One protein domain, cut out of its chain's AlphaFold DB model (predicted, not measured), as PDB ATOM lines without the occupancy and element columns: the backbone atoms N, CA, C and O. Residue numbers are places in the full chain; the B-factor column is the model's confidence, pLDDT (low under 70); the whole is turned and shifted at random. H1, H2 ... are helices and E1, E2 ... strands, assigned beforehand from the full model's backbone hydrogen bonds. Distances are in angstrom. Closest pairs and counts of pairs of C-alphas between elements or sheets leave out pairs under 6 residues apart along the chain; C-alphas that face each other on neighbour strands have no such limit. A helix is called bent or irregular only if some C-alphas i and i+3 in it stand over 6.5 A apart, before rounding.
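Overview. This is residues 62 to 137 of the 137 residues of the protein "Luciferase-like protein" of Sphaerospermopsis kisseleviana NIES-73 (UniProt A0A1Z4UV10). One long helix, H1, makes the length of the domain, and the chain turns round beyond its far end and comes back along it through a loose stretch and two short helices, H2 and H3. Back near the beginning of H1, the short strand E1 leads into H4, which points away so that H1 and H4 open as a V. The printed part has 76 residues with four named helices and one named strand, in the order H1, H2, H3, E1, H4, and the class is mostly helix. It is loose, with a radius of gyration of the C-alphas of 15.8 A, and flat, spanning 48 by 30 by 15 A.

Arrangement. H1, residues 67 to 94, has a kink of 41 degrees near residue 74 and is irregular, but only just: C-alphas 73 and 76 are 6.8 A apart. H2, residues 107 to 110, only just touches residues 82 to 86 of H1, with 3 pairs of C-alphas within 8 A, the closest being Ser 82 and Tyr 110 at 5.0 A. H3, residues 112 to 118, touches residues 71 to 82 of H1, about perpendicular at 75 degrees; the closest C-alphas are those of Ile 78 and Ile 112, 6.6 A apart. E1, residues 120 to 122, pairs with no named strand, but residues 62 to 63 pair with its residues 121 to 122, parallel. H4, residues 124 to 135, is close to H1 but not clearly touching, at a steep tilt of 44 degrees, the same way. In H3 and H4 every O i to N i+4 pair is within hydrogen-bond range, in H1 22 of 24; H2 is too short for such a pair, and its 1 O i to N i+3 pair is within range.

Along the chain. H1 begins at C-alpha 67 (199.180, 178.198, 188.654) and is 38.9 A long. H3 is 10.0 A long. H4 is 16.6 A long and ends at C-alpha 135 (182.233, 165.244, 189.733).

Size, cuts and confidence. The C-alphas of Lys 65 and Pro 97, 48.9 A apart, are the two farthest apart. The printed part has no cut. The link from H1 to H2 is long, with 12 residues, and residues 94 to 99 stand free. Residue 90 and residues 92 to 109 have pLDDT under 70.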
ATOM      1  N   PHE A  62     191.128 179.514 194.794       96.38
ATOM      2  CA  PHE A  62     192.083 180.564 194.447       96.38
ATOM      3  C   PHE A  62     192.402 180.448 192.960       96.38
ATOM      4  O   PHE A  62     193.196 179.604 192.555       96.38
ATOM      5  N   VAL A  63     191.751 181.282 192.150       97.38
ATOM      6  CA  VAL A  63     191.875 181.248 190.688       97.38
ATOM      7  C   VAL A  63     192.618 182.486 190.216       97.38
ATOM      8  O   VAL A  63     192.247 183.607 190.576       97.38
ATOM      9  N   THR A  64     193.660 182.300 189.412       97.62
ATOM     10  CA  THR A  64     194.408 183.415 188.807       97.62
ATOM     11  C   THR A  64     194.756 183.122 187.346       97.62
ATOM     12  O   THR A  64     194.147 182.241 186.741       97.62
ATOM     13  N   LYS A  65     195.667 183.893 186.733       97.00
ATOM     14  CA  LYS A  65     196.058 183.676 185.332       97.00
ATOM     15  C   LYS A  65     197.007 182.494 185.155       97.00
ATOM     16  O   LYS A  65     197.041 181.937 184.065       97.00
ATOM     17  N   THR A  66     197.783 182.158 186.182       97.56
ATOM     18  CA  THR A  66     198.748 181.055 186.163       97.56
ATOM     19  C   THR A  66     198.687 180.275 187.470       97.56
ATOM     20  O   THR A  66     198.274 180.803 188.506       97.56
ATOM     21  N   ASP A  67     199.132 179.023 187.446       95.50
ATOM     22  CA  ASP A  67     199.180 178.198 188.654       95.50
ATOM     23  C   ASP A  67     200.089 178.808 189.732       95.50
ATOM     24  O   ASP A  67     199.677 178.928 190.887       95.50
ATOM     25  N   ASP A  68     201.274 179.295 189.353       97.00
ATOM     26  CA  ASP A  68     202.226 179.911 190.287       97.00
ATOM     27  C   ASP A  68     201.638 181.132 191.006       97.00
ATOM     28  O   ASP A  68     201.831 181.314 192.211       97.00
ATOM     29  N   GLU A  69     200.903 181.990 190.292       97.44
ATOM     30  CA  GLU A  69     200.263 183.157 190.900       97.44
ATOM     31  C   GLU A  69     199.162 182.721 191.882       97.44
ATOM     32  O   GLU A  69     199.048 183.283 192.978       97.44
ATOM     33  N   ALA A  70     198.385 181.692 191.536       97.50
ATOM     34  CA  ALA A  70     197.324 181.168 192.387       97.50
ATOM     35  C   ALA A  70     197.881 180.556 193.675       97.50
ATOM     36  O   ALA A  70     197.398 180.880 194.764       97.50
ATOM     37  N   VAL A  71     198.928 179.737 193.564       96.25
ATOM     38  CA  VAL A  71     199.616 179.131 194.709       96.25
ATOM     39  C   VAL A  71     200.194 180.216 195.613       96.25
ATOM     40  O   VAL A  71     199.885 180.243 196.804       96.25
ATOM     41  N   ASN A  72     200.944 181.173 195.059       96.88
ATOM     42  CA  ASN A  72     201.547 182.254 195.843       96.88
ATOM     43  C   ASN A  72     200.505 183.102 196.592       96.88
ATOM     44  O   ASN A  72     200.745 183.510 197.729       96.88
ATOM     45  N   LYS A  73     199.325 183.337 196.000       96.19
ATOM     46  CA  LYS A  73     198.218 184.033 196.681       96.19
ATOM     47  C   LYS A  73     197.517 183.173 197.732       96.19
ATOM     48  O   LYS A  73     197.041 183.716 198.729       96.19
ATOM     49  N   ALA A  74     197.434 181.863 197.523       95.88
ATOM     50  CA  ALA A  74     196.781 180.942 198.447       95.88
ATOM     51  C   ALA A  74     197.640 180.648 199.687       95.88
ATOM     52  O   ALA A  74     197.098 180.507 200.785       95.88
ATOM     53  N   LEU A  75     198.968 180.592 199.536       95.06
ATOM     54  CA  LEU A  75     199.907 180.181 200.587       95.06
ATOM     55  C   LEU A  75     199.706 180.910 201.928       95.06
ATOM     56  O   LEU A  75     199.557 180.222 202.942       95.06
ATOM     57  N   PRO A  76     199.611 182.256 202.002       94.94
ATOM     58  CA  PRO A  76     199.393 182.943 203.277       94.94
ATOM     59  C   PRO A  76     198.107 182.505 203.993       94.94
ATOM     60  O   PRO A  76     198.078 182.387 205.221       94.94
ATOM     61  N   PHE A  77     197.042 182.238 203.231       94.19
ATOM     62  CA  PHE A  77     195.790 181.725 203.778       94.19
ATOM     63  C   PHE A  77     195.938 180.274 204.242       94.19
ATOM     64  O   PHE A  77     195.529 179.967 205.360       94.19
ATOM     65  N   ILE A  78     196.568 179.409 203.436       92.25
ATOM     66  CA  ILE A  78     196.824 177.999 203.772       92.25
ATOM     67  C   ILE A  78     197.626 177.891 205.072       92.25
ATOM     68  O   ILE A  78     197.210 177.182 205.989       92.25
ATOM     69  N   HIS A  79     198.720 178.649 205.203       91.31
ATOM     70  CA  HIS A  79     199.537 178.674 206.418       91.31
ATOM     71  C   HIS A  79     198.712 179.048 207.650       91.31
ATOM     72  O   HIS A  79     198.736 178.348 208.664       91.31
ATOM     73  N   LYS A  80     197.941 180.137 207.560       91.19
ATOM     74  CA  LYS A  80     197.109 180.610 208.669       91.19
ATOM     75  C   LYS A  80     195.997 179.618 209.012       91.19
ATOM     76  O   LYS A  80     195.693 179.431 210.189       91.19
ATOM     77  N   PHE A  81     195.383 179.005 208.003       89.38
ATOM     78  CA  PHE A  81     194.341 177.996 208.170       89.38
ATOM     79  C   PHE A  81     194.886 176.749 208.872       89.38
ATOM     80  O   PHE A  81     194.299 176.312 209.861       89.38
ATOM     81  N   SER A  82     196.025 176.230 208.410       87.19
ATOM     82  CA  SER A  82     196.699 175.069 208.997       87.19
ATOM     83  C   SER A  82     197.045 175.314 210.468       87.19
ATOM     84  O   SER A  82     196.568 174.593 211.344       87.19
ATOM     85  N   GLN A  83     197.750 176.412 210.768       86.88
ATOM     86  CA  GLN A  83     198.143 176.764 212.139       86.88
ATOM     87  C   GLN A  83     196.942 176.895 213.078       86.88
ATOM     88  O   GLN A  83     196.947 176.348 214.182       86.88
ATOM     89  N   LYS A  84     195.892 177.607 212.645       85.00
ATOM     90  CA  LYS A  84     194.688 177.789 213.461       85.00
ATOM     91  C   LYS A  84     193.940 176.484 213.679       85.00
ATOM     92  O   LYS A  84     193.470 176.245 214.784       85.00
ATOM     93  N   THR A  85     193.816 175.655 212.648       79.88
ATOM     94  CA  THR A  85     193.069 174.401 212.767       79.88
ATOM     95  C   THR A  85     193.788 173.423 213.691       79.88
ATOM     96  O   THR A  85     193.131 172.846 214.551       79.88
ATOM     97  N   ILE A  86     195.122 173.337 213.614       80.44
ATOM     98  CA  ILE A  86     195.952 172.539 214.536       80.44
ATOM     99  C   ILE A  86     195.834 173.052 215.980       80.44
ATOM    100  O   ILE A  86     195.668 172.269 216.919       80.44
ATOM    101  N   ALA A  87     195.896 174.371 216.183       79.44
ATOM    102  CA  ALA A  87     195.747 174.963 217.513       79.44
ATOM    103  C   ALA A  87     194.357 174.676 218.107       79.44
ATOM    104  O   ALA A  87     194.247 174.236 219.252       79.44
ATOM    105  N   ASN A  88     193.303 174.845 217.305       76.56
ATOM    106  CA  ASN A  88     191.928 174.581 217.714       76.56
ATOM    107  C   ASN A  88     191.697 173.094 218.010       76.56
ATOM    108  O   ASN A  88     191.082 172.773 219.024       76.56
ATOM    109  N   SER A  89     192.203 172.178 217.174       71.50
ATOM    110  CA  SER A  89     192.074 170.738 217.428       71.50
ATOM    111  C   SER A  89     192.777 170.337 218.722       71.50
ATOM    112  O   SER A  89     192.229 169.566 219.503       71.50
ATOM    113  N   THR A  90     193.948 170.921 218.992       69.19
ATOM    114  CA  THR A  90     194.700 170.683 220.232       69.19
ATOM    115  C   THR A  90     193.915 171.164 221.452       69.19
ATOM    116  O   THR A  90     193.786 170.437 222.435       69.19
ATOM    117  N   GLN A  91     193.325 172.359 221.375       70.19
ATOM    118  CA  GLN A  91     192.534 172.930 222.462       70.19
ATOM    119  C   GLN A  91     191.250 172.131 222.741       70.19
ATOM    120  O   GLN A  91     190.886 171.937 223.901       70.19
ATOM    121  N   VAL A  92     190.558 171.655 221.702       67.75
ATOM    122  CA  VAL A  92     189.353 170.819 221.852       67.75
ATOM    123  C   VAL A  92     189.695 169.470 222.490       67.75
ATOM    124  O   VAL A  92     188.977 169.022 223.385       67.75
ATOM    125  N   MET A  93     190.813 168.853 222.094       65.56
ATOM    126  CA  MET A  93     191.290 167.609 222.707       65.56
ATOM    127  C   MET A  93     191.653 167.795 224.186       65.56
ATOM    128  O   MET A  93     191.284 166.968 225.013       65.56
ATOM    129  N   GLN A  94     192.329 168.894 224.536       66.44
ATOM    130  CA  GLN A  94     192.733 169.184 225.919       66.44
ATOM    131  C   GLN A  94     191.552 169.452 226.859       66.44
ATOM    132  O   GLN A  94     191.630 169.133 228.041       66.44
ATOM    133  N   ASN A  95     190.465 170.032 226.345       68.94
ATOM    134  CA  ASN A  95     189.298 170.416 227.145       68.94
ATOM    135  C   ASN A  95     188.161 169.384 227.112       68.94
ATOM    136  O   ASN A  95     187.078 169.648 227.639       68.94
ATOM    137  N   SER A  96     188.365 168.225 226.481       63.31
ATOM    138  CA  SER A  96     187.331 167.194 226.395       63.31
ATOM    139  C   SER A  96     187.227 166.396 227.706       63.31
ATOM    140  O   SER A  96     188.231 165.863 228.174       63.31
ATOM    141  N   PRO A  97     186.022 166.256 228.298       63.19
ATOM    142  CA  PRO A  97     185.814 165.519 229.552       63.19
ATOM    143  C   PRO A  97     185.951 163.995 229.403       63.19
ATOM    144  O   PRO A  97     186.013 163.281 230.400       63.19
ATOM    145  N   HIS A  98     186.012 163.493 228.168       60.97
ATOM    146  CA  HIS A  98     186.323 162.103 227.857       60.97
ATOM    147  C   HIS A  98     187.699 162.032 227.186       60.97
ATOM    148  O   HIS A  98     187.975 162.879 226.332       60.97
ATOM    149  N   PRO A  99     188.541 161.032 227.514       53.41
ATOM    150  CA  PRO A  99     189.790 160.802 226.803       53.41
ATOM    151  C   PRO A  99     189.465 160.472 225.346       53.41
ATOM    152  O   PRO A  99     189.100 159.347 225.007       53.41
ATOM    153  N   GLN A 100     189.557 161.475 224.474       54.69
ATOM    154  CA  GLN A 100     189.532 161.238 223.044       54.69
ATOM    155  C   GLN A 100     190.827 160.512 222.702       54.69
ATOM    156  O   GLN A 100     191.915 161.008 223.005       54.69
ATOM    157  N   GLN A 101     190.721 159.331 222.084       47.38
ATOM    158  CA  GLN A 101     191.869 158.751 221.399       47.38
ATOM    159  C   GLN A 101     192.403 159.837 220.476       47.38
ATOM    160  O   GLN A 101     191.660 160.369 219.643       47.38
ATOM    161  N   SER A 102     193.672 160.204 220.650       44.81
ATOM    162  CA  SER A 102     194.338 160.993 219.638       44.81
ATOM    163  C   SER A 102     194.213 160.176 218.365       44.81
ATOM    164  O   SER A 102     194.775 159.087 218.237       44.81
ATOM    165  N   TYR A 103     193.417 160.671 217.426       44.16
ATOM    166  CA  TYR A 103     193.538 160.246 216.051       44.16
ATOM    167  C   TYR A 103     194.942 160.699 215.621       44.16
ATOM    168  O   TYR A 103     195.120 161.724 214.978       44.16
ATOM    169  N   TYR A 104     195.960 159.913 215.984       40.09
ATOM    170  CA  TYR A 104     197.298 159.890 215.394       40.09
ATOM    171  C   TYR A 104     197.222 159.370 213.945       40.09
ATOM    172  O   TYR A 104     198.181 158.822 213.412       40.09
ATOM    173  N   GLN A 105     196.086 159.550 213.265       43.75
ATOM    174  CA  GLN A 105     196.060 159.622 211.820       43.75
ATOM    175  C   GLN A 105     196.722 160.945 211.471       43.75
ATOM    176  O   GLN A 105     196.070 161.982 211.467       43.75
ATOM    177  N   THR A 106     198.046 160.874 211.304       46.62
ATOM    178  CA  THR A 106     198.882 161.757 210.487       46.62
ATOM    179  C   THR A 106     198.254 163.122 210.218       46.62
ATOM    180  O   THR A 106     197.326 163.243 209.421       46.62
ATOM    181  N   ASN A 107     198.823 164.158 210.832       58.19
ATOM    182  CA  ASN A 107     198.481 165.583 210.700       58.19
ATOM    183  C   ASN A 107     198.522 166.125 209.242       58.19
ATOM    184  O   ASN A 107     198.372 167.324 209.022       58.19
ATOM    185  N   ILE A 108     198.688 165.234 208.253       62.44
ATOM    186  CA  ILE A 108     198.752 165.477 206.812       62.44
ATOM    187  C   ILE A 108     197.546 166.252 206.299       62.44
ATOM    188  O   ILE A 108     197.687 167.045 205.385       62.44
ATOM    189  N   TYR A 109     196.371 166.121 206.927       67.94
ATOM    190  CA  TYR A 109     195.159 166.843 206.521       67.94
ATOM    191  C   TYR A 109     195.282 168.370 206.614       67.94
ATOM    192  O   TYR A 109     194.475 169.088 206.022       67.94
ATOM    193  N   TYR A 110     196.273 168.856 207.365       73.38
ATOM    194  CA  TYR A 110     196.596 170.272 207.508       73.38
ATOM    195  C   TYR A 110     197.977 170.621 206.948       73.38
ATOM    196  O   TYR A 110     198.396 171.776 207.051       73.38
ATOM    197  N   GLU A 111     198.690 169.661 206.358       83.81
ATOM    198  CA  GLU A 111     199.935 169.936 205.651       83.81
ATOM    199  C   GLU A 111     199.648 170.708 204.365       83.81
ATOM    200  O   GLU A 111     198.619 170.535 203.710       83.81
ATOM    201  N   ILE A 112     200.563 171.607 204.020       85.81
ATOM    202  CA  ILE A 112     200.378 172.553 202.918       85.81
ATOM    203  C   ILE A 112     200.185 171.804 201.602       85.81
ATOM    204  O   ILE A 112     199.254 172.122 200.869       85.81
ATOM    205  N   ASP A 113     201.004 170.785 201.344       87.75
ATOM    206  CA  ASP A 113     200.965 170.014 200.099       87.75
ATOM    207  C   ASP A 113     199.632 169.284 199.933       87.75
ATOM    208  O   ASP A 113     199.000 169.349 198.879       87.75
ATOM    209  N   TYR A 114     199.135 168.688 201.017       88.19
ATOM    210  CA  TYR A 114     197.827 168.049 201.033       88.19
ATOM    211  C   TYR A 114     196.694 169.054 200.766       88.19
ATOM    212  O   TYR A 114     195.754 168.762 200.021       88.19
ATOM    213  N   LEU A 115     196.756 170.252 201.358       89.38
ATOM    214  CA  LEU A 115     195.755 171.297 201.131       89.38
ATOM    215  C   LEU A 115     195.826 171.846 199.697       89.38
ATOM    216  O   LEU A 115     194.784 172.051 199.079       89.38
ATOM    217  N   LEU A 116     197.025 172.026 199.137       90.44
ATOM    218  CA  LEU A 116     197.228 172.441 197.744       90.44
ATOM    219  C   LEU A 116     196.670 171.417 196.745       90.44
ATOM    220  O   LEU A 116     196.087 171.796 195.723       90.44
ATOM    221  N   GLU A 117     196.811 170.127 197.048       88.38
ATOM    222  CA  GLU A 117     196.266 169.044 196.231       88.38
ATOM    223  C   GLU A 117     194.729 169.034 196.253       88.38
ATOM    224  O   GLU A 117     194.089 168.925 195.205       88.38
ATOM    225  N   ASN A 118     194.129 169.178 197.438       88.06
ATOM    226  CA  ASN A 118     192.693 168.961 197.635       88.06
ATOM    227  C   ASN A 118     191.835 170.232 197.518       88.06
ATOM    228  O   ASN A 118     190.604 170.140 197.437       88.06
ATOM    229  N   TRP A 119     192.448 171.419 197.492       92.38
ATOM    230  CA  TRP A 119     191.770 172.689 197.223       92.38
ATOM    231  C   TRP A 119     191.836 173.072 195.744       92.38
ATOM    232  O   TRP A 119     192.680 172.611 194.969       92.38
ATOM    233  N   ILE A 120     190.919 173.950 195.337       95.56
ATOM    234  CA  ILE A 120     190.767 174.355 193.940       95.56
ATOM    235  C   ILE A 120     191.613 175.608 193.721       95.56
ATOM    236  O   ILE A 120     191.168 176.741 193.887       95.56
ATOM    237  N   ILE A 121     192.885 175.368 193.422       96.69
ATOM    238  CA  ILE A 121     193.930 176.383 193.277       96.69
ATOM    239  C   ILE A 121     194.615 176.156 191.938       96.69
ATOM    240  O   ILE A 121     195.029 175.023 191.675       96.69
ATOM    241  N   GLY A 122     194.709 177.210 191.130       97.69
ATOM    242  CA  GLY A 122     195.371 177.187 189.829       97.69
ATOM    243  C   GLY A 122     194.872 178.275 188.880       97.69
ATOM    244  O   GLY A 122     194.201 179.235 189.282       97.69
ATOM    245  N   ASP A 123     195.196 178.115 187.605       98.00
ATOM    246  CA  ASP A 123     194.535 178.815 186.517       98.00
ATOM    247  C   ASP A 123     193.118 178.266 186.250       98.00
ATOM    248  O   ASP A 123     192.615 177.356 186.917       98.00
ATOM    249  N   VAL A 124     192.427 178.853 185.269       97.81
ATOM    250  CA  VAL A 124     191.048 178.470 184.933       97.81
ATOM    251  C   VAL A 124     190.939 177.006 184.495       97.81
ATOM    252  O   VAL A 124     189.941 176.364 184.830       97.81
ATOM    253  N   GLN A 125     191.914 176.487 183.746       97.75
ATOM    254  CA  GLN A 125     191.880 175.115 183.249       97.75
ATOM    255  C   GLN A 125     192.141 174.140 184.398       97.75
ATOM    256  O   GLN A 125     191.300 173.281 184.657       97.75
ATOM    257  N   THR A 126     193.203 174.365 185.175       96.62
ATOM    258  CA  THR A 126     193.539 173.570 186.362       96.62
ATOM    259  C   THR A 126     192.371 173.509 187.348       96.62
ATOM    260  O   THR A 126     192.028 172.443 187.870       96.62
ATOM    261  N   CYS A 127     191.698 174.637 187.599       96.81
ATOM    262  CA  CYS A 127     190.540 174.658 188.488       96.81
ATOM    263  C   CYS A 127     189.347 173.868 187.935       96.81
ATOM    264  O   CYS A 127     188.682 173.173 188.704       96.81
ATOM    265  N   ARG A 128     189.069 173.949 186.628       96.62
ATOM    266  CA  ARG A 128     188.004 173.158 185.989       96.62
ATOM    267  C   ARG A 128     188.303 171.668 186.051       96.62
ATOM    268  O   ARG A 128     187.417 170.910 186.432       96.62
ATOM    269  N   ASP A 129     189.538 171.270 185.771       95.94
ATOM    270  CA  ASP A 129     189.954 169.867 185.796       95.94
ATOM    271  C   ASP A 129     189.830 169.280 187.207       95.94
ATOM    272  O   ASP A 129     189.312 168.177 187.390       95.94
ATOM    273  N   LYS A 130     190.204 170.049 188.240       93.88
ATOM    274  CA  LYS A 130     189.990 169.655 189.642       93.88
ATOM    275  C   LYS A 130     188.506 169.502 189.986       93.88
ATOM    276  O   LYS A 130     188.147 168.549 190.671       93.88
ATOM    277  N   ILE A 131     187.646 170.420 189.537       93.94
ATOM    278  CA  ILE A 131     186.191 170.319 189.751       93.94
ATOM    279  C   ILE A 131     185.639 169.073 189.057       93.94
ATOM    280  O   ILE A 131     184.901 168.322 189.689       93.94
ATOM    281  N   GLN A 132     186.030 168.832 187.804       94.50
ATOM    282  CA  GLN A 132     185.597 167.665 187.039       94.50
ATOM    283  C   GLN A 132     186.001 166.368 187.746       94.50
ATOM    284  O   GLN A 132     185.166 165.494 187.943       94.50
ATOM    285  N   LYS A 133     187.232 166.297 188.268       91.44
ATOM    286  CA  LYS A 133     187.699 165.148 189.053       91.44
ATOM    287  C   LYS A 133     186.824 164.858 190.280       91.44
ATOM    288  O   LYS A 133     186.656 163.701 190.633       91.44
ATOM    289  N   PHE A 134     186.265 165.879 190.939       88.62
ATOM    290  CA  PHE A 134     185.308 165.673 192.036       88.62
ATOM    291  C   PHE A 134     183.915 165.244 191.553       88.62
ATOM    292  O   PHE A 134     183.182 164.641 192.328       88.62
ATOM    293  N   GLN A 135     183.530 165.594 190.324       88.81
ATOM    294  CA  GLN A 135     182.233 165.244 189.733       88.81
ATOM    295  C   GLN A 135     182.209 163.834 189.135       88.81
ATOM    296  O   GLN A 135     181.132 163.256 189.019       88.81
ATOM    297  N   ASP A 136     183.373 163.301 188.758       87.94
ATOM    298  CA  ASP A 136     183.513 161.969 188.159       87.94
ATOM    299  C   ASP A 136     183.467 160.816 189.189       87.94
ATOM    300  O   ASP A 136     183.402 159.651 188.793       87.94
ATOM    301  N   GLU A 137     183.502 161.117 190.494       74.62
ATOM    302  CA  GLU A 137     183.369 160.139 191.599       74.62
ATOM    303  C   GLU A 137     181.900 159.913 192.024       74.62
ATOM    304  O   GLU A 137     181.517 158.751 192.316       74.62
TER     305      GLU A 137